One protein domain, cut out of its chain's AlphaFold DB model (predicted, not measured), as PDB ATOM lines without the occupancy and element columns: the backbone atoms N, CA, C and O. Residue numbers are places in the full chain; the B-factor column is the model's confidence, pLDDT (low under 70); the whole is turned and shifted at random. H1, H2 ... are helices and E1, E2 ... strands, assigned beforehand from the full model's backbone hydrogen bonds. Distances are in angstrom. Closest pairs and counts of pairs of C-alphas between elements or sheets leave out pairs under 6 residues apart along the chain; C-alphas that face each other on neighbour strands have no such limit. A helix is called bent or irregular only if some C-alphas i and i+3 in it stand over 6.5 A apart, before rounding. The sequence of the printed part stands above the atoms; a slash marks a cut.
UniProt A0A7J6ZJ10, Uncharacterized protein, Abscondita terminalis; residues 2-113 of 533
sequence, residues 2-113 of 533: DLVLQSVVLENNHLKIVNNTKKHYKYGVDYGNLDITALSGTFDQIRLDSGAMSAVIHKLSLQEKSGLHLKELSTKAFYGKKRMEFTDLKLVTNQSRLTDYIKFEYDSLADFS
ATOM      1  N   ASP A   2     -13.121 -56.276 -20.846       72.50
ATOM      2  CA  ASP A   2     -12.687 -55.946 -19.492       72.50
ATOM      3  C   ASP A   2     -11.166 -56.111 -19.469       72.50
ATOM      4  O   ASP A   2     -10.641 -57.190 -19.753       72.50
ATOM      5  N   LEU A   3     -10.452 -55.008 -19.257       78.06
ATOM      6  CA  LEU A   3      -8.995 -54.960 -19.210       78.06
ATOM      7  C   LEU A   3      -8.565 -54.873 -17.747       78.06
ATOM      8  O   LEU A   3      -8.883 -53.906 -17.058       78.06
ATOM      9  N   VAL A   4      -7.797 -55.858 -17.288       81.88
ATOM     10  CA  VAL A   4      -7.198 -55.857 -15.949       81.88
ATOM     11  C   VAL A   4      -5.683 -55.873 -16.101       81.88
ATOM     12  O   VAL A   4      -5.128 -56.810 -16.672       81.88
ATOM     13  N   LEU A   5      -5.012 -54.841 -15.592       81.31
ATOM     14  CA  LEU A   5      -3.552 -54.754 -15.552       81.31
ATOM     15  C   LEU A   5      -3.095 -54.695 -14.096       81.31
ATOM     16  O   LEU A   5      -3.641 -53.945 -13.285       81.31
ATOM     17  N   GLN A   6      -2.083 -55.492 -13.759       81.94
ATOM     18  CA  GLN A   6      -1.590 -55.566 -12.386       81.94
ATOM     19  C   GLN A   6      -0.838 -54.297 -11.985       81.94
ATOM     20  O   GLN A   6      -1.118 -53.757 -10.917       81.94
ATOM     21  N   SER A   7       0.093 -53.842 -12.829       89.62
ATOM     22  CA  SER A   7       0.904 -52.653 -12.583       89.62
ATOM     23  C   SER A   7       1.380 -52.018 -13.891       89.62
ATOM     24  O   SER A   7       1.663 -52.726 -14.860       89.62
ATOM     25  N   VAL A   8       1.486 -50.692 -13.913       92.00
ATOM     26  CA  VAL A   8       2.145 -49.901 -14.957       92.00
ATOM     27  C   VAL A   8       3.049 -48.880 -14.278       92.00
ATOM     28  O   VAL A   8       2.604 -48.131 -13.409       92.00
ATOM     29  N   VAL A   9       4.310 -48.823 -14.703       93.44
ATOM     30  CA  VAL A   9       5.284 -47.829 -14.239       93.44
ATOM     31  C   VAL A   9       5.608 -46.892 -15.393       93.44
ATOM     32  O   VAL A   9       5.982 -47.334 -16.478       93.44
ATOM     33  N   LEU A  10       5.445 -45.595 -15.157       92.19
ATOM     34  CA  LEU A  10       5.863 -44.539 -16.067       92.19
ATOM     35  C   LEU A  10       7.109 -43.869 -15.494       92.19
ATOM     36  O   LEU A  10       7.102 -43.439 -14.340       92.19
ATOM     37  N   GLU A  11       8.149 -43.737 -16.313       94.94
ATOM     38  CA  GLU A  11       9.385 -43.039 -15.959       94.94
ATOM     39  C   GLU A  11       9.698 -41.959 -16.997       94.94
ATOM     40  O   GLU A  11      10.034 -42.256 -18.140       94.94
ATOM     41  N   ASN A  12       9.569 -40.695 -16.586       95.00
ATOM     42  CA  ASN A  12       9.967 -39.508 -17.346       95.00
ATOM     43  C   ASN A  12       9.413 -39.449 -18.784       95.00
ATOM     44  O   ASN A  12      10.129 -39.157 -19.743       95.00
ATOM     45  N   ASN A  13       8.119 -39.720 -18.933       94.06
ATOM     46  CA  ASN A  13       7.458 -39.722 -20.233       94.06
ATOM     47  C   ASN A  13       7.071 -38.307 -20.688       94.06
ATOM     48  O   ASN A  13       6.890 -37.387 -19.882       94.06
ATOM     49  N   HIS A  14       6.891 -38.162 -22.002       95.94
ATOM     50  CA  HIS A  14       6.393 -36.952 -22.657       95.94
ATOM     51  C   HIS A  14       5.127 -37.284 -23.449       95.94
ATOM     52  O   HIS A  14       5.147 -38.145 -24.325       95.94
ATOM     53  N   LEU A  15       4.024 -36.601 -23.142       92.12
ATOM     54  CA  LEU A  15       2.745 -36.732 -23.835       92.12
ATOM     55  C   LEU A  15       2.320 -35.384 -24.418       92.12
ATOM     56  O   LEU A  15       2.247 -34.389 -23.701       92.12
ATOM     57  N   LYS A  16       1.965 -35.365 -25.704       92.12
ATOM     58  CA  LYS A  16       1.465 -34.171 -26.390       92.12
ATOM     59  C   LYS A  16       0.156 -34.463 -27.113       92.12
ATOM     60  O   LYS A  16       0.075 -35.412 -27.885       92.12
ATOM     61  N   ILE A  17      -0.856 -33.631 -26.878       88.69
ATOM     62  CA  ILE A  17      -2.182 -33.727 -27.499       88.69
ATOM     63  C   ILE A  17      -2.532 -32.359 -28.071       88.69
ATOM     64  O   ILE A  17      -2.524 -31.379 -27.335       88.69
ATOM     65  N   VAL A  18      -2.871 -32.285 -29.359       89.50
ATOM     66  CA  VAL A  18      -3.299 -31.037 -30.012       89.50
ATOM     67  C   VAL A  18      -4.585 -31.282 -30.795       89.50
ATOM     68  O   VAL A  18      -4.631 -32.114 -31.696       89.50
ATOM     69  N   ASN A  19      -5.636 -30.548 -30.446       83.50
ATOM     70  CA  ASN A  19      -6.919 -30.522 -31.123       83.50
ATOM     71  C   ASN A  19      -7.015 -29.262 -31.990       83.50
ATOM     72  O   ASN A  19      -7.366 -28.184 -31.511       83.50
ATOM     73  N   ASN A  20      -6.762 -29.435 -33.285       84.31
ATOM     74  CA  ASN A  20      -6.707 -28.349 -34.262       84.31
ATOM     75  C   ASN A  20      -8.070 -27.695 -34.568       84.31
ATOM     76  O   ASN A  20      -8.112 -26.714 -35.305       84.31
ATOM     77  N   THR A  21      -9.188 -28.210 -34.039       77.88
ATOM     78  CA  THR A  21     -10.534 -27.654 -34.289       77.88
ATOM     79  C   THR A  21     -11.002 -26.681 -33.205       77.88
ATOM     80  O   THR A  21     -12.109 -26.152 -33.299       77.88
ATOM     81  N   LYS A  22     -10.206 -26.454 -32.150       72.62
ATOM     82  CA  LYS A  22     -10.536 -25.536 -31.050       72.62
ATOM     83  C   LYS A  22      -9.589 -24.339 -31.030       72.62
ATOM     84  O   LYS A  22      -8.414 -24.443 -31.358       72.62
ATOM     85  N   LYS A  23     -10.105 -23.183 -30.609       72.44
ATOM     86  CA  LYS A  23      -9.287 -21.986 -30.380       72.44
ATOM     87  C   LYS A  23      -8.445 -22.184 -29.117       72.44
ATOM     88  O   LYS A  23      -8.998 -22.507 -28.069       72.44
ATOM     89  N   HIS A  24      -7.135 -21.970 -29.226       73.75
ATOM     90  CA  HIS A  24      -6.189 -22.151 -28.124       73.75
ATOM     91  C   HIS A  24      -5.966 -20.867 -27.329       73.75
ATOM     92  O   HIS A  24      -5.964 -19.762 -27.885       73.75
ATOM     93  N   TYR A  25      -5.732 -21.021 -26.028       64.12
ATOM     94  CA  TYR A  25      -5.552 -19.909 -25.096       64.12
ATOM     95  C   TYR A  25      -4.113 -19.862 -24.568       64.12
ATOM     96  O   TYR A  25      -3.463 -20.887 -24.393       64.12
ATOM     97  N   LYS A  26      -3.599 -18.652 -24.304       57.38
ATOM     98  CA  LYS A  26      -2.232 -18.445 -23.782       57.38
ATOM     99  C   LYS A  26      -2.101 -18.656 -22.266       57.38
ATOM    100  O   LYS A  26      -0.980 -18.673 -21.767       57.38
ATOM    101  N   TYR A  27      -3.210 -18.758 -21.530       57.09
ATOM    102  CA  TYR A  27      -3.222 -18.777 -20.064       57.09
ATOM    103  C   TYR A  27      -4.161 -19.866 -19.536       57.09
ATOM    104  O   TYR A  27      -5.301 -19.951 -19.988       57.09
ATOM    105  N   GLY A  28      -3.697 -20.632 -18.541       64.75
ATOM    106  CA  GLY A  28      -4.400 -21.805 -18.005       64.75
ATOM    107  C   GLY A  28      -4.122 -23.082 -18.807       64.75
ATOM    108  O   GLY A  28      -3.602 -23.011 -19.920       64.75
ATOM    109  N   VAL A  29      -4.447 -24.243 -18.226       74.62
ATOM    110  CA  VAL A  29      -4.293 -25.546 -18.895       74.62
ATOM    111  C   VAL A  29      -5.247 -25.600 -20.087       74.62
ATOM    112  O   VAL A  29      -6.465 -25.534 -19.918       74.62
ATOM    113  N   ASP A  30      -4.700 -25.729 -21.294       77.62
ATOM    114  CA  ASP A  30      -5.489 -25.895 -22.512       77.62
ATOM    115  C   ASP A  30      -5.719 -27.388 -22.763       77.62
ATOM    116  O   ASP A  30      -4.876 -28.077 -23.332       77.62
ATOM    117  N   TYR A  31      -6.883 -27.902 -22.360       78.50
ATOM    118  CA  TYR A  31      -7.248 -29.309 -22.572       78.50
ATOM    119  C   TYR A  31      -7.351 -29.705 -24.056       78.50
ATOM    120  O   TYR A  31      -7.355 -30.893 -24.375       78.50
ATOM    121  N   GLY A  32      -7.447 -28.734 -24.971       79.75
ATOM    122  CA  GLY A  32      -7.359 -28.953 -26.412       79.75
ATOM    123  C   GLY A  32      -5.929 -28.897 -26.949       79.75
ATOM    124  O   GLY A  32      -5.730 -29.168 -28.123       79.75
ATOM    125  N   ASN A  33      -4.933 -28.540 -26.142       85.12
ATOM    126  CA  ASN A  33      -3.532 -28.452 -26.538       85.12
ATOM    127  C   ASN A  33      -2.633 -28.727 -25.330       85.12
ATOM    128  O   ASN A  33      -2.005 -27.810 -24.806       85.12
ATOM    129  N   LEU A  34      -2.578 -29.982 -24.892       87.94
ATOM    130  CA  LEU A  34      -1.788 -30.417 -23.743       87.94
ATOM    131  C   LEU A  34      -0.361 -30.767 -24.165       87.94
ATOM    132  O   LEU A  34      -0.141 -31.435 -25.175       87.94
ATOM    133  N   ASP A  35       0.607 -30.340 -23.364       91.75
ATOM    134  CA  ASP A  35       2.011 -30.733 -23.496       91.75
ATOM    135  C   ASP A  35       2.529 -31.058 -22.089       91.75
ATOM    136  O   ASP A  35       2.703 -30.155 -21.265       91.75
ATOM    137  N   ILE A  36       2.635 -32.356 -21.793       94.00
ATOM    138  CA  ILE A  36       2.912 -32.922 -20.471       94.00
ATOM    139  C   ILE A  36       4.292 -33.573 -20.483       94.00
ATOM    140  O   ILE A  36       4.498 -34.575 -21.166       94.00
ATOM    141  N   THR A  37       5.215 -33.056 -19.684       95.94
ATOM    142  CA  THR A  37       6.583 -33.563 -19.536       95.94
ATOM    143  C   THR A  37       6.824 -34.114 -18.132       95.94
ATOM    144  O   THR A  37       6.030 -33.892 -17.211       95.94
ATOM    145  N   ALA A  38       7.930 -34.847 -17.967       96.06
ATOM    146  CA  ALA A  38       8.332 -35.457 -16.699       96.06
ATOM    147  C   ALA A  38       7.229 -36.321 -16.059       96.06
ATOM    148  O   ALA A  38       7.090 -36.362 -14.835       96.06
ATOM    149  N   LEU A  39       6.426 -36.990 -16.897       95.81
ATOM    150  CA  LEU A  39       5.341 -37.851 -16.450       95.81
ATOM    151  C   LEU A  39       5.921 -39.137 -15.854       95.81
ATOM    152  O   LEU A  39       6.435 -39.990 -16.584       95.81
ATOM    153  N   SER A  40       5.799 -39.268 -14.538       97.25
ATOM    154  CA  SER A  40       6.304 -40.410 -13.775       97.25
ATOM    155  C   SER A  40       5.290 -40.858 -12.730       97.25
ATOM    156  O   SER A  40       4.580 -40.023 -12.179       97.25
ATOM    157  N   GLY A  41       5.222 -42.154 -12.435       96.06
ATOM    158  CA  GLY A  41       4.338 -42.700 -11.402       96.06
ATOM    159  C   GLY A  41       4.058 -44.187 -11.588       96.06
ATOM    160  O   GLY A  41       4.308 -44.746 -12.657       96.06
ATOM    161  N   THR A  42       3.509 -44.815 -10.553       97.38
ATOM    162  CA  THR A  42       3.110 -46.229 -10.581       97.38
ATOM    163  C   THR A  42       1.598 -46.342 -10.454       97.38
ATOM    164  O   THR A  42       0.979 -45.657  -9.639       97.38
ATOM    165  N   PHE A  43       1.003 -47.202 -11.270       95.44
ATOM    166  CA  PHE A  43      -0.425 -47.477 -11.298       95.44
ATOM    167  C   PHE A  43      -0.633 -48.965 -11.062       95.44
ATOM    168  O   PHE A  43      -0.284 -49.761 -11.926       95.44
ATOM    169  N   ASP A  44      -1.219 -49.333  -9.932       95.19
ATOM    170  CA  ASP A  44      -1.498 -50.717  -9.561       95.19
ATOM    171  C   ASP A  44      -3.001 -51.016  -9.609       95.19
ATOM    172  O   ASP A  44      -3.839 -50.117  -9.526       95.19
ATOM    173  N   GLN A  45      -3.359 -52.296  -9.717       94.69
ATOM    174  CA  GLN A  45      -4.753 -52.773  -9.692       94.69
ATOM    175  C   GLN A  45      -5.665 -52.047 -10.701       94.69
ATOM    176  O   GLN A  45      -6.795 -51.668 -10.384       94.69
ATOM    177  N   ILE A  46      -5.166 -51.841 -11.920       92.50
ATOM    178  CA  ILE A  46      -5.891 -51.137 -12.975       92.50
ATOM    179  C   ILE A  46      -7.004 -52.049 -13.493       92.50
ATOM    180  O   ILE A  46      -6.751 -53.176 -13.923       92.50
ATOM    181  N   ARG A  47      -8.237 -51.548 -13.478       92.44
ATOM    182  CA  ARG A  47      -9.411 -52.206 -14.058       92.44
ATOM    183  C   ARG A  47     -10.112 -51.235 -14.989       92.44
ATOM    184  O   ARG A  47     -10.373 -50.097 -14.598       92.44
ATOM    185  N   LEU A  48     -10.392 -51.685 -16.204       88.31
ATOM    186  CA  LEU A  48     -11.110 -50.955 -17.238       88.31
ATOM    187  C   LEU A  48     -12.259 -51.831 -17.726       88.31
ATOM    188  O   LEU A  48     -12.034 -52.791 -18.460       88.31
ATOM    189  N   ASP A  49     -13.476 -51.454 -17.363       87.00
ATOM    190  CA  ASP A  49     -14.694 -52.133 -17.796       87.00
ATOM    191  C   ASP A  49     -15.535 -51.181 -18.660       87.00
ATOM    192  O   ASP A  49     -15.308 -49.970 -18.706       87.00
ATOM    193  N   SER A  50     -16.574 -51.708 -19.314       79.19
ATOM    194  CA  SER A  50     -17.451 -50.971 -20.256       79.19
ATOM    195  C   SER A  50     -18.095 -49.659 -19.746       79.19
ATOM    196  O   SER A  50     -18.698 -48.915 -20.524       79.19
ATOM    197  N   GLY A  51     -17.995 -49.342 -18.456       82.62
ATOM    198  CA  GLY A  51     -18.560 -48.128 -17.867       82.62
ATOM    199  C   GLY A  51     -17.847 -47.610 -16.621       82.62
ATOM    200  O   GLY A  51     -18.379 -46.699 -15.980       82.62
ATOM    201  N   ALA A  52     -16.698 -48.186 -16.263       90.06
ATOM    202  CA  ALA A  52     -15.944 -47.784 -15.087       90.06
ATOM    203  C   ALA A  52     -14.447 -48.061 -15.254       90.06
ATOM    204  O   ALA A  52     -14.039 -48.988 -15.947       90.06
ATOM    205  N   MET A  53     -13.642 -47.246 -14.586       93.62
ATOM    206  CA  MET A  53     -12.198 -47.380 -14.497       93.62
ATOM    207  C   MET A  53     -11.792 -47.260 -13.032       93.62
ATOM    208  O   MET A  53     -12.314 -46.406 -12.313       93.62
ATOM    209  N   SER A  54     -10.850 -48.079 -12.582       95.75
ATOM    210  CA  SER A  54     -10.244 -47.925 -11.259       95.75
ATOM    211  C   SER A  54      -8.758 -48.226 -11.291       95.75
ATOM    212  O   SER A  54      -8.339 -49.108 -12.032       95.75
ATOM    213  N   ALA A  55      -7.978 -47.531 -10.468       96.75
ATOM    214  CA  ALA A  55      -6.559 -47.804 -10.273       96.75
ATOM    215  C   ALA A  55      -6.093 -47.282  -8.909       96.75
ATOM    216  O   ALA A  55      -6.624 -46.295  -8.393       96.75
ATOM    217  N   VAL A  56      -5.065 -47.909  -8.349       97.94
ATOM    218  CA  VAL A  56      -4.288 -47.351  -7.244       97.94
ATOM    219  C   VAL A  56      -3.114 -46.588  -7.843       97.94
ATOM    220  O   VAL A  56      -2.253 -47.162  -8.497       97.94
ATOM    221  N   ILE A  57      -3.106 -45.277  -7.658       98.06
ATOM    222  CA  ILE A  57      -2.086 -44.374  -8.182       98.06
ATOM    223  C   ILE A  57      -1.089 -44.089  -7.063       98.06
ATOM    224  O   ILE A  57      -1.479 -43.687  -5.964       98.06
ATOM    225  N   HIS A  58       0.198 -44.247  -7.354       97.88
ATOM    226  CA  HIS A  58       1.301 -43.983  -6.443       97.88
ATOM    227  C   HIS A  58       2.243 -42.937  -7.039       97.88
ATOM    228  O   HIS A  58       2.862 -43.159  -8.080       97.88
ATOM    229  N   LYS A  59       2.389 -41.809  -6.330       97.12
ATOM    230  CA  LYS A  59       3.361 -40.743  -6.616       97.12
ATOM    231  C   LYS A  59       3.376 -40.269  -8.074       97.12
ATOM    232  O   LYS A  59       4.441 -40.003  -8.623       97.12
ATOM    233  N   LEU A  60       2.204 -40.139  -8.692       98.06
ATOM    234  CA  LEU A  60       2.116 -39.571 -10.032       98.06
ATOM    235  C   LEU A  60       2.573 -38.105 -10.003       98.06
ATOM    236  O   LEU A  60       2.035 -37.299  -9.244       98.06
ATOM    237  N   SER A  61       3.544 -37.756 -10.838       97.88
ATOM    238  CA  SER A  61       4.063 -36.400 -11.003       97.88
ATOM    239  C   SER A  61       4.126 -36.030 -12.478       97.88
ATOM    240  O   SER A  61       4.420 -36.889 -13.310       97.88
ATOM    241  N   LEU A  62       3.868 -34.763 -12.801       97.00
ATOM    242  CA  LEU A  62       3.976 -34.241 -14.164       97.00
ATOM    243  C   LEU A  62       4.104 -32.716 -14.195       97.00
ATOM    244  O   LEU A  62       3.715 -32.025 -13.248       97.00
ATOM    245  N   GLN A  63       4.594 -32.189 -15.314       95.12
ATOM    246  CA  GLN A  63       4.595 -30.761 -15.627       95.12
ATOM    247  C   GLN A  63       3.825 -30.511 -16.919       95.12
ATOM    248  O   GLN A  63       4.056 -31.179 -17.918       95.12
ATOM    249  N   GLU A  64       2.919 -29.541 -16.911       92.06
ATOM    250  CA  GLU A  64       2.163 -29.124 -18.089       92.06
ATOM    251  C   GLU A  64       2.607 -27.713 -18.511       92.06
ATOM    252  O   GLU A  64       2.868 -26.848 -17.667       92.06
ATOM    253  N   LYS A  65       2.726 -27.470 -19.824       88.06
ATOM    254  CA  LYS A  65       3.324 -26.239 -20.382       88.06
ATOM    255  C   LYS A  65       2.684 -24.917 -19.937       88.06
ATOM    256  O   LYS A  65       3.341 -23.882 -20.021       88.06
ATOM    257  N   SER A  66       1.429 -24.905 -19.483       82.00
ATOM    258  CA  SER A  66       0.766 -23.697 -18.966       82.00
ATOM    259  C   SER A  66       1.230 -23.315 -17.553       82.00
ATOM    260  O   SER A  66       0.901 -22.231 -17.061       82.00
ATOM    261  N   GLY A  67       2.031 -24.171 -16.908       83.94
ATOM    262  CA  GLY A  67       2.659 -23.932 -15.609       83.94
ATOM    263  C   GLY A  67       2.077 -24.752 -14.455       83.94
ATOM    264  O   GLY A  67       2.507 -24.561 -13.312       83.94
ATOM    265  N   LEU A  68       1.128 -25.656 -14.724       86.56
ATOM    266  CA  LEU A  68       0.670 -26.634 -13.738       86.56
ATOM    267  C   LEU A  68       1.770 -27.679 -13.503       86.56
ATOM    268  O   LEU A  68       2.192 -28.377 -14.418       86.56
ATOM    269  N   HIS A  69       2.200 -27.811 -12.255       92.81
ATOM    270  CA  HIS A  69       3.131 -28.829 -11.790       92.81
ATOM    271  C   HIS A  69       2.426 -29.681 -10.735       92.81
ATOM    272  O   HIS A  69       2.218 -29.249  -9.597       92.81
ATOM    273  N   LEU A  70       2.056 -30.898 -11.127       94.69
ATOM    274  CA  LEU A  70       1.602 -31.925 -10.199       94.69
ATOM    275  C   LEU A  70       2.843 -32.548  -9.561       94.69
ATOM    276  O   LEU A  70       3.579 -33.283 -10.215       94.69
ATOM    277  N   LYS A  71       3.083 -32.223  -8.292       97.12
ATOM    278  CA  LYS A  71       4.222 -32.750  -7.531       97.12
ATOM    279  C   LYS A  71       3.954 -34.174  -7.060       97.12
ATOM    280  O   LYS A  71       4.874 -34.976  -6.998       97.12
ATOM    281  N   GLU A  72       2.704 -34.463  -6.703       97.69
ATOM    282  CA  GLU A  72       2.286 -35.800  -6.300       97.69
ATOM    283  C   GLU A  72       0.772 -35.967  -6.452       97.69
ATOM    284  O   GLU A  72       0.008 -35.130  -5.971       97.69
ATOM    285  N   LEU A  73       0.345 -37.070  -7.058       97.50
ATOM    286  CA  LEU A  73      -0.971 -37.663  -6.885       97.50
ATOM    287  C   LEU A  73      -0.791 -39.112  -6.421       97.50
ATOM    288  O   LEU A  73      -0.266 -39.947  -7.154       97.50
ATOM    289  N   SER A  74      -1.245 -39.392  -5.205       98.25
ATOM    290  CA  SER A  74      -1.363 -40.740  -4.651       98.25
ATOM    291  C   SER A  74      -2.807 -40.947  -4.196       98.25
ATOM    292  O   SER A  74      -3.311 -40.124  -3.438       98.25
ATOM    293  N   THR A  75      -3.507 -41.966  -4.697       98.00
ATOM    294  CA  THR A  75      -4.927 -42.212  -4.371       98.00
ATOM    295  C   THR A  75      -5.410 -43.557  -4.909       98.00
ATOM    296  O   THR A  75      -4.888 -44.055  -5.902       98.00
ATOM    297  N   LYS A  76      -6.465 -44.116  -4.314       97.69
ATOM    298  CA  LYS A  76      -7.302 -45.126  -4.969       97.69
ATOM    299  C   LYS A  76      -8.386 -44.398  -5.763       97.69
ATOM    300  O   LYS A  76      -9.323 -43.852  -5.182       97.69
ATOM    301  N   ALA A  77      -8.225 -44.364  -7.082       96.69
ATOM    302  CA  ALA A  77      -9.122 -43.676  -7.996       96.69
ATOM    303  C   ALA A  77     -10.186 -44.629  -8.549       96.69
ATOM    304  O   ALA A  77      -9.880 -45.737  -8.992       96.69
ATOM    305  N   PHE A  78     -11.427 -44.158  -8.583       95.44
ATOM    306  CA  PHE A  78     -12.550 -44.751  -9.292       95.44
ATOM    307  C   PHE A  78     -13.208 -43.684 -10.168       95.44
ATOM    308  O   PHE A  78     -13.494 -42.574  -9.722       95.44
ATOM    309  N   TYR A  79     -13.506 -44.044 -11.408       92.06
ATOM    310  CA  TYR A  79     -14.224 -43.226 -12.370       92.06
ATOM    311  C   TYR A  79     -15.338 -44.059 -12.994       92.06
ATOM    312  O   TYR A  79     -15.084 -45.150 -13.494       92.06
ATOM    313  N   GLY A  80     -16.571 -43.562 -13.009       90.75
ATOM    314  CA  GLY A  80     -17.690 -44.254 -13.643       90.75
ATOM    315  C   GLY A  80     -18.759 -43.308 -14.175       90.75
ATOM    316  O   GLY A  80     -18.660 -42.088 -14.063       90.75
ATOM    317  N   LYS A  81     -19.827 -43.883 -14.738       87.25
ATOM    318  CA  LYS A  81     -20.910 -43.114 -15.384       87.25
ATOM    319  C   LYS A  81     -21.632 -42.120 -14.467       87.25
ATOM    320  O   LYS A  81     -22.129 -41.126 -14.974       87.25
ATOM    321  N   LYS A  82     -21.697 -42.393 -13.157       86.69
ATOM    322  CA  LYS A  82     -22.447 -41.575 -12.182       86.69
ATOM    323  C   LYS A  82     -21.631 -41.026 -11.009       86.69
ATOM    324  O   LYS A  82     -22.160 -40.328 -10.147       86.69
ATOM    325  N   ARG A  83     -20.355 -41.407 -10.906       87.44
ATOM    326  CA  ARG A  83     -19.487 -40.925  -9.829       87.44
ATOM    327  C   ARG A  83     -18.014 -40.977 -10.205       87.44
ATOM    328  O   ARG A  83     -17.595 -41.886 -10.924       87.44
ATOM    329  N   MET A  84     -17.241 -40.075  -9.613       89.94
ATOM    330  CA  MET A  84     -15.791 -40.200  -9.455       89.94
ATOM    331  C   MET A  84     -15.470 -40.201  -7.972       89.94
ATOM    332  O   MET A  84     -16.081 -39.459  -7.207       89.94
ATOM    333  N   GLU A  85     -14.524 -41.026  -7.558       91.75
ATOM    334  CA  GLU A  85     -14.161 -41.169  -6.156       91.75
ATOM    335  C   GLU A  85     -12.658 -41.386  -6.024       91.75
ATOM    336  O   GLU A  85     -12.058 -42.154  -6.772       91.75
ATOM    337  N   PHE A  86     -12.057 -40.681  -5.074       92.56
ATOM    338  CA  PHE A  86     -10.630 -40.677  -4.798       92.56
ATOM    339  C   PHE A  86     -10.461 -40.869  -3.297       92.56
ATOM    340  O   PHE A  86     -10.711 -39.945  -2.521       92.56
ATOM    341  N   THR A  87     -10.088 -42.074  -2.875       92.69
ATOM    342  CA  THR A  87      -9.847 -42.386  -1.459       92.69
ATOM    343  C   THR A  87      -8.353 -42.434  -1.172       92.69
ATOM    344  O   THR A  87      -7.547 -42.624  -2.089       92.69
ATOM    345  N   ASP A  88      -7.976 -42.266   0.095       93.56
ATOM    346  CA  ASP A  88      -6.576 -42.153   0.524       93.56
ATOM    347  C   ASP A  88      -5.816 -41.111  -0.317       93.56
ATOM    348  O   ASP A  88      -4.683 -41.327  -0.751       93.56
ATOM    349  N   LEU A  89      -6.499 -40.005  -0.633       91.44
ATOM    350  CA  LEU A  89      -6.013 -38.998  -1.561       91.44
ATOM    351  C   LEU A  89      -4.844 -38.228  -0.950       91.44
ATOM    352  O   LEU A  89      -4.875 -37.792   0.199       91.44
ATOM    353  N   LYS A  90      -3.838 -37.981  -1.776       94.06
ATOM    354  CA  LYS A  90      -2.825 -36.954  -1.599       94.06
ATOM    355  C   LYS A  90      -2.528 -36.360  -2.967       94.06
ATOM    356  O   LYS A  90      -1.839 -36.974  -3.774       94.06
ATOM    357  N   LEU A  91      -3.061 -35.171  -3.217       92.56
ATOM    358  CA  LEU A  91      -2.827 -34.383  -4.419       92.56
ATOM    359  C   LEU A  91      -2.093 -33.106  -4.024       92.56
ATOM    360  O   LEU A  91      -2.585 -32.330  -3.206       92.56
ATOM    361  N   VAL A  92      -0.918 -32.879  -4.603       92.00
ATOM    362  CA  VAL A  92      -0.065 -31.723  -4.324       92.00
ATOM    363  C   VAL A  92       0.329 -31.062  -5.637       92.00
ATOM    364  O   VAL A  92       0.968 -31.683  -6.485       92.00
ATOM    365  N   THR A  93      -0.008 -29.782  -5.794       91.00
ATOM    366  CA  THR A  93       0.392 -28.970  -6.953       91.00
ATOM    367  C   THR A  93       1.429 -27.913  -6.558       91.00
ATOM    368  O   THR A  93       2.036 -27.956  -5.479       91.00
ATOM    369  N   ASN A  94       1.663 -26.927  -7.427       87.56
ATOM    370  CA  ASN A  94       2.478 -25.754  -7.118       87.56
ATOM    371  C   ASN A  94       2.013 -25.094  -5.814       87.56
ATOM    372  O   ASN A  94       2.859 -24.660  -5.036       87.56
ATOM    373  N   GLN A  95       0.694 -25.017  -5.607       79.00
ATOM    374  CA  GLN A  95       0.079 -24.185  -4.574       79.00
ATOM    375  C   GLN A  95      -1.050 -24.868  -3.803       79.00
ATOM    376  O   GLN A  95      -1.396 -24.386  -2.740       79.00
ATOM    377  N   SER A  96      -1.607 -25.985  -4.265       76.88
ATOM    378  CA  SER A  96      -2.752 -26.627  -3.605       76.88
ATOM    379  C   SER A  96      -2.359 -27.969  -2.993       76.88
ATOM    380  O   SER A  96      -1.496 -28.670  -3.531       76.88
ATOM    381  N   ARG A  97      -3.013 -28.341  -1.886       81.62
ATOM    382  CA  ARG A  97      -2.879 -29.661  -1.264       81.62
ATOM    383  C   ARG A  97      -4.255 -30.203  -0.891       81.62
ATOM    384  O   ARG A  97      -4.917 -29.665  -0.016       81.62
ATOM    385  N   LEU A  98      -4.666 -31.288  -1.533       79.81
ATOM    386  CA  LEU A  98      -5.910 -31.986  -1.220       79.81
ATOM    387  C   LEU A  98      -5.561 -33.363  -0.651       79.81
ATOM    388  O   LEU A  98      -4.704 -34.057  -1.205       79.81
ATOM    389  N   THR A  99      -6.186 -33.740   0.463       82.62
ATOM    390  CA  THR A  99      -5.933 -35.019   1.137       82.62
ATOM    391  C   THR A  99      -7.224 -35.755   1.494       82.62
ATOM    392  O   THR A  99      -8.317 -35.227   1.315       82.62
ATOM    393  N   ASP A 100      -7.081 -36.976   2.005       80.94
ATOM    394  CA  ASP A 100      -8.135 -37.836   2.544       80.94
ATOM    395  C   ASP A 100      -9.067 -38.408   1.470       80.94
ATOM    396  O   ASP A 100      -8.878 -39.538   1.015       80.94
ATOM    397  N   TYR A 101     -10.088 -37.652   1.076       82.62
ATOM    398  CA  TYR A 101     -11.215 -38.179   0.321       82.62
ATOM    399  C   TYR A 101     -11.880 -37.103  -0.530       82.62
ATOM    400  O   TYR A 101     -12.214 -36.033  -0.027       82.62
ATOM    401  N   ILE A 102     -12.132 -37.421  -1.799       80.44
ATOM    402  CA  ILE A 102     -12.971 -36.620  -2.694       80.44
ATOM    403  C   ILE A 102     -13.937 -37.546  -3.418       80.44
ATOM    404  O   ILE A 102     -13.529 -38.565  -3.976       80.44
ATOM    405  N   LYS A 103     -15.212 -37.162  -3.476       81.44
ATOM    406  CA  LYS A 103     -16.217 -37.844  -4.293       81.44
ATOM    407  C   LYS A 103     -17.095 -36.837  -5.014       81.44
ATOM    408  O   LYS A 103     -17.630 -35.918  -4.402       81.44
ATOM    409  N   PHE A 104     -17.271 -37.065  -6.306       77.62
ATOM    410  CA  PHE A 104     -18.225 -36.365  -7.151       77.62
ATOM    411  C   PHE A 104     -19.336 -37.335  -7.530       77.62
ATOM    412  O   PHE A 104     -19.051 -38.427  -8.019       77.62
ATOM    413  N   GLU A 105     -20.587 -36.936  -7.326       77.12
ATOM    414  CA  GLU A 105     -21.767 -37.635  -7.836       77.12
ATOM    415  C   GLU A 105     -22.425 -36.774  -8.909       77.12
ATOM    416  O   GLU A 105     -22.549 -35.562  -8.741       77.12
ATOM    417  N   TYR A 106     -22.822 -37.401 -10.009       78.38
ATOM    418  CA  TYR A 106     -23.427 -36.733 -11.155       78.38
ATOM    419  C   TYR A 106     -24.312 -37.716 -11.925       78.38
ATOM    420  O   TYR A 106     -24.081 -38.924 -11.905       78.38
ATOM    421  N   ASP A 107     -25.327 -37.214 -12.614       77.25
ATOM    422  CA  ASP A 107     -26.133 -37.999 -13.544       77.25
ATOM    423  C   ASP A 107     -25.432 -38.107 -14.904       77.25
ATOM    424  O   ASP A 107     -25.492 -39.152 -15.560       77.25
ATOM    425  N   SER A 108     -24.686 -37.067 -15.290       80.00
ATOM    426  CA  SER A 108     -23.827 -37.045 -16.472       80.00
ATOM    427  C   SER A 108     -22.607 -36.134 -16.284       80.00
ATOM    428  O   SER A 108     -22.590 -35.269 -15.415       80.00
ATOM    429  N   LEU A 109     -21.584 -36.255 -17.136       69.12
ATOM    430  CA  LEU A 109     -20.476 -35.284 -17.141       69.12
ATOM    431  C   LEU A 109     -20.925 -33.866 -17.534       69.12
ATOM    432  O   LEU A 109     -20.208 -32.908 -17.254       69.12
ATOM    433  N   ALA A 110     -22.082 -33.724 -18.187       72.94
ATOM    434  CA  ALA A 110     -22.634 -32.412 -18.491       72.94
ATOM    435  C   ALA A 110     -23.049 -31.671 -17.212       72.94
ATOM    436  O   ALA A 110     -22.986 -30.454 -17.199       72.94
ATOM    437  N   ASP A 111     -23.338 -32.373 -16.113       68.69
ATOM    438  CA  ASP A 111     -23.706 -31.792 -14.811       68.69
ATOM    439  C   ASP A 111     -22.586 -30.964 -14.164       68.69
ATOM    440  O   ASP A 111     -22.775 -30.344 -13.122       68.69
ATOM    441  N   PHE A 112     -21.382 -30.965 -14.732       68.94
ATOM    442  CA  PHE A 112     -20.350 -30.026 -14.310       68.94
ATOM    443  C   PHE A 112     -20.554 -28.625 -14.909       68.94
ATOM    444  O   PHE A 112     -19.900 -27.684 -14.463       68.94
ATOM    445  N   SER A 113     -21.472 -28.454 -15.871       67.56
ATOM    446  CA  SER A 113     -21.808 -27.145 -16.440       67.56
ATOM    447  C   SER A 113     -22.516 -26.228 -15.444       67.56
ATOM    448  O   SER A 113     -22.315 -25.019 -15.498       67.56
TER     449      SER A 113
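AT A GLANCE: This is residues 2 to 113 of the 533 residues of an uncharacterized protein of Abscondita terminalis (UniProt A0A7J6ZJ10). One antiparallel sheet of six strands, E1 to E6, is bent across its strands into an arch, with its hollow side open and no second sheet over it. The long link of residues 19 to 32 loops out from one end of the arch between E1 and E2, and the short helix H1 hangs from the other end, just after E6. The 112 printed residues hold six named strands and one named helix in the order E1 E2 E3 E4 E5 E6 H1, mostly strand, and the sheet's order is E1 - E2 - E3 - E4 - E5 - E6. The whole is compact, with a radius of gyration of the C-alphas of 15.1 A and spans of 35 by 33 by 29 A.

HOW THE PARTS SIT: The strands form a meander, each the antiparallel neighbour of the one before, in a twisted sheet. The edge strand E1, residues 3 to 18, bends by 118 degrees at residue 6. It forms a hairpin with E2, residues 33 to 49, at 166 degrees between directions; C-alphas 7 and 44, 4.3 A apart, face each other, and N 8 and O 43 are within hydrogen-bond range at 2.8 A. E2 bends by 113 degrees at residue 44 and forms a hairpin with E3, residues 52 to 64, at 157 degrees; C-alphas 41 and 60 face each other at 4.1 A, and N 44 and O 56 are 2.8 A apart, within hydrogen-bond range. E3 bends by 95 degrees at residue 58 and forms a hairpin with E4, residues 69 to 80, at 166 degrees; N 57 and O 75 are within hydrogen-bond range at 2.8 A. E4 bends by 88 degrees at residue 72 and forms a hairpin with E5, residues 83 to 92, at 160 degrees; N 78 and O 85 are within hydrogen-bond range at 2.8 A. E5 bends by 88 degrees at residue 88 and forms a hairpin with the other edge strand, E6, residues 97 to 105, at 173 degrees; N 86 and O 102 are within hydrogen-bond range at 2.8 A. E6 bends by 86 degrees at residue 100. H1, residues 109 to 112, is not on the sheet and is apart from E1 to E5; it is too short for any O i to N i+4 pair, and its one O i to N i+3 pair is within range.

IN THESE COORDINATES: E1 begins at C-alpha 3, (-8.995, -54.960, -19.210), and measures 26.9 A from first to last C-alpha. E2 measures 27.6 A, E3 26.2 A, E4 26.0 A, E5 22.2 A and E6 21.5 A. E6 ends at C-alpha 105, (-21.767, -37.635, -7.836). H1, 6.0 A long, ends at C-alpha 112, (-20.350, -30.026, -14.310).

THE WHOLE: The two C-alphas farthest apart, those of Asp 2 and Lys 26, are 39.2 A apart. The printed part has no cut. The link E1 to E2 is long, with 14 residues; the other links are tight. The mean pLDDT of the printed part is 86.9, and residues 25 to 28, 109 and 111 to 113 are under 70.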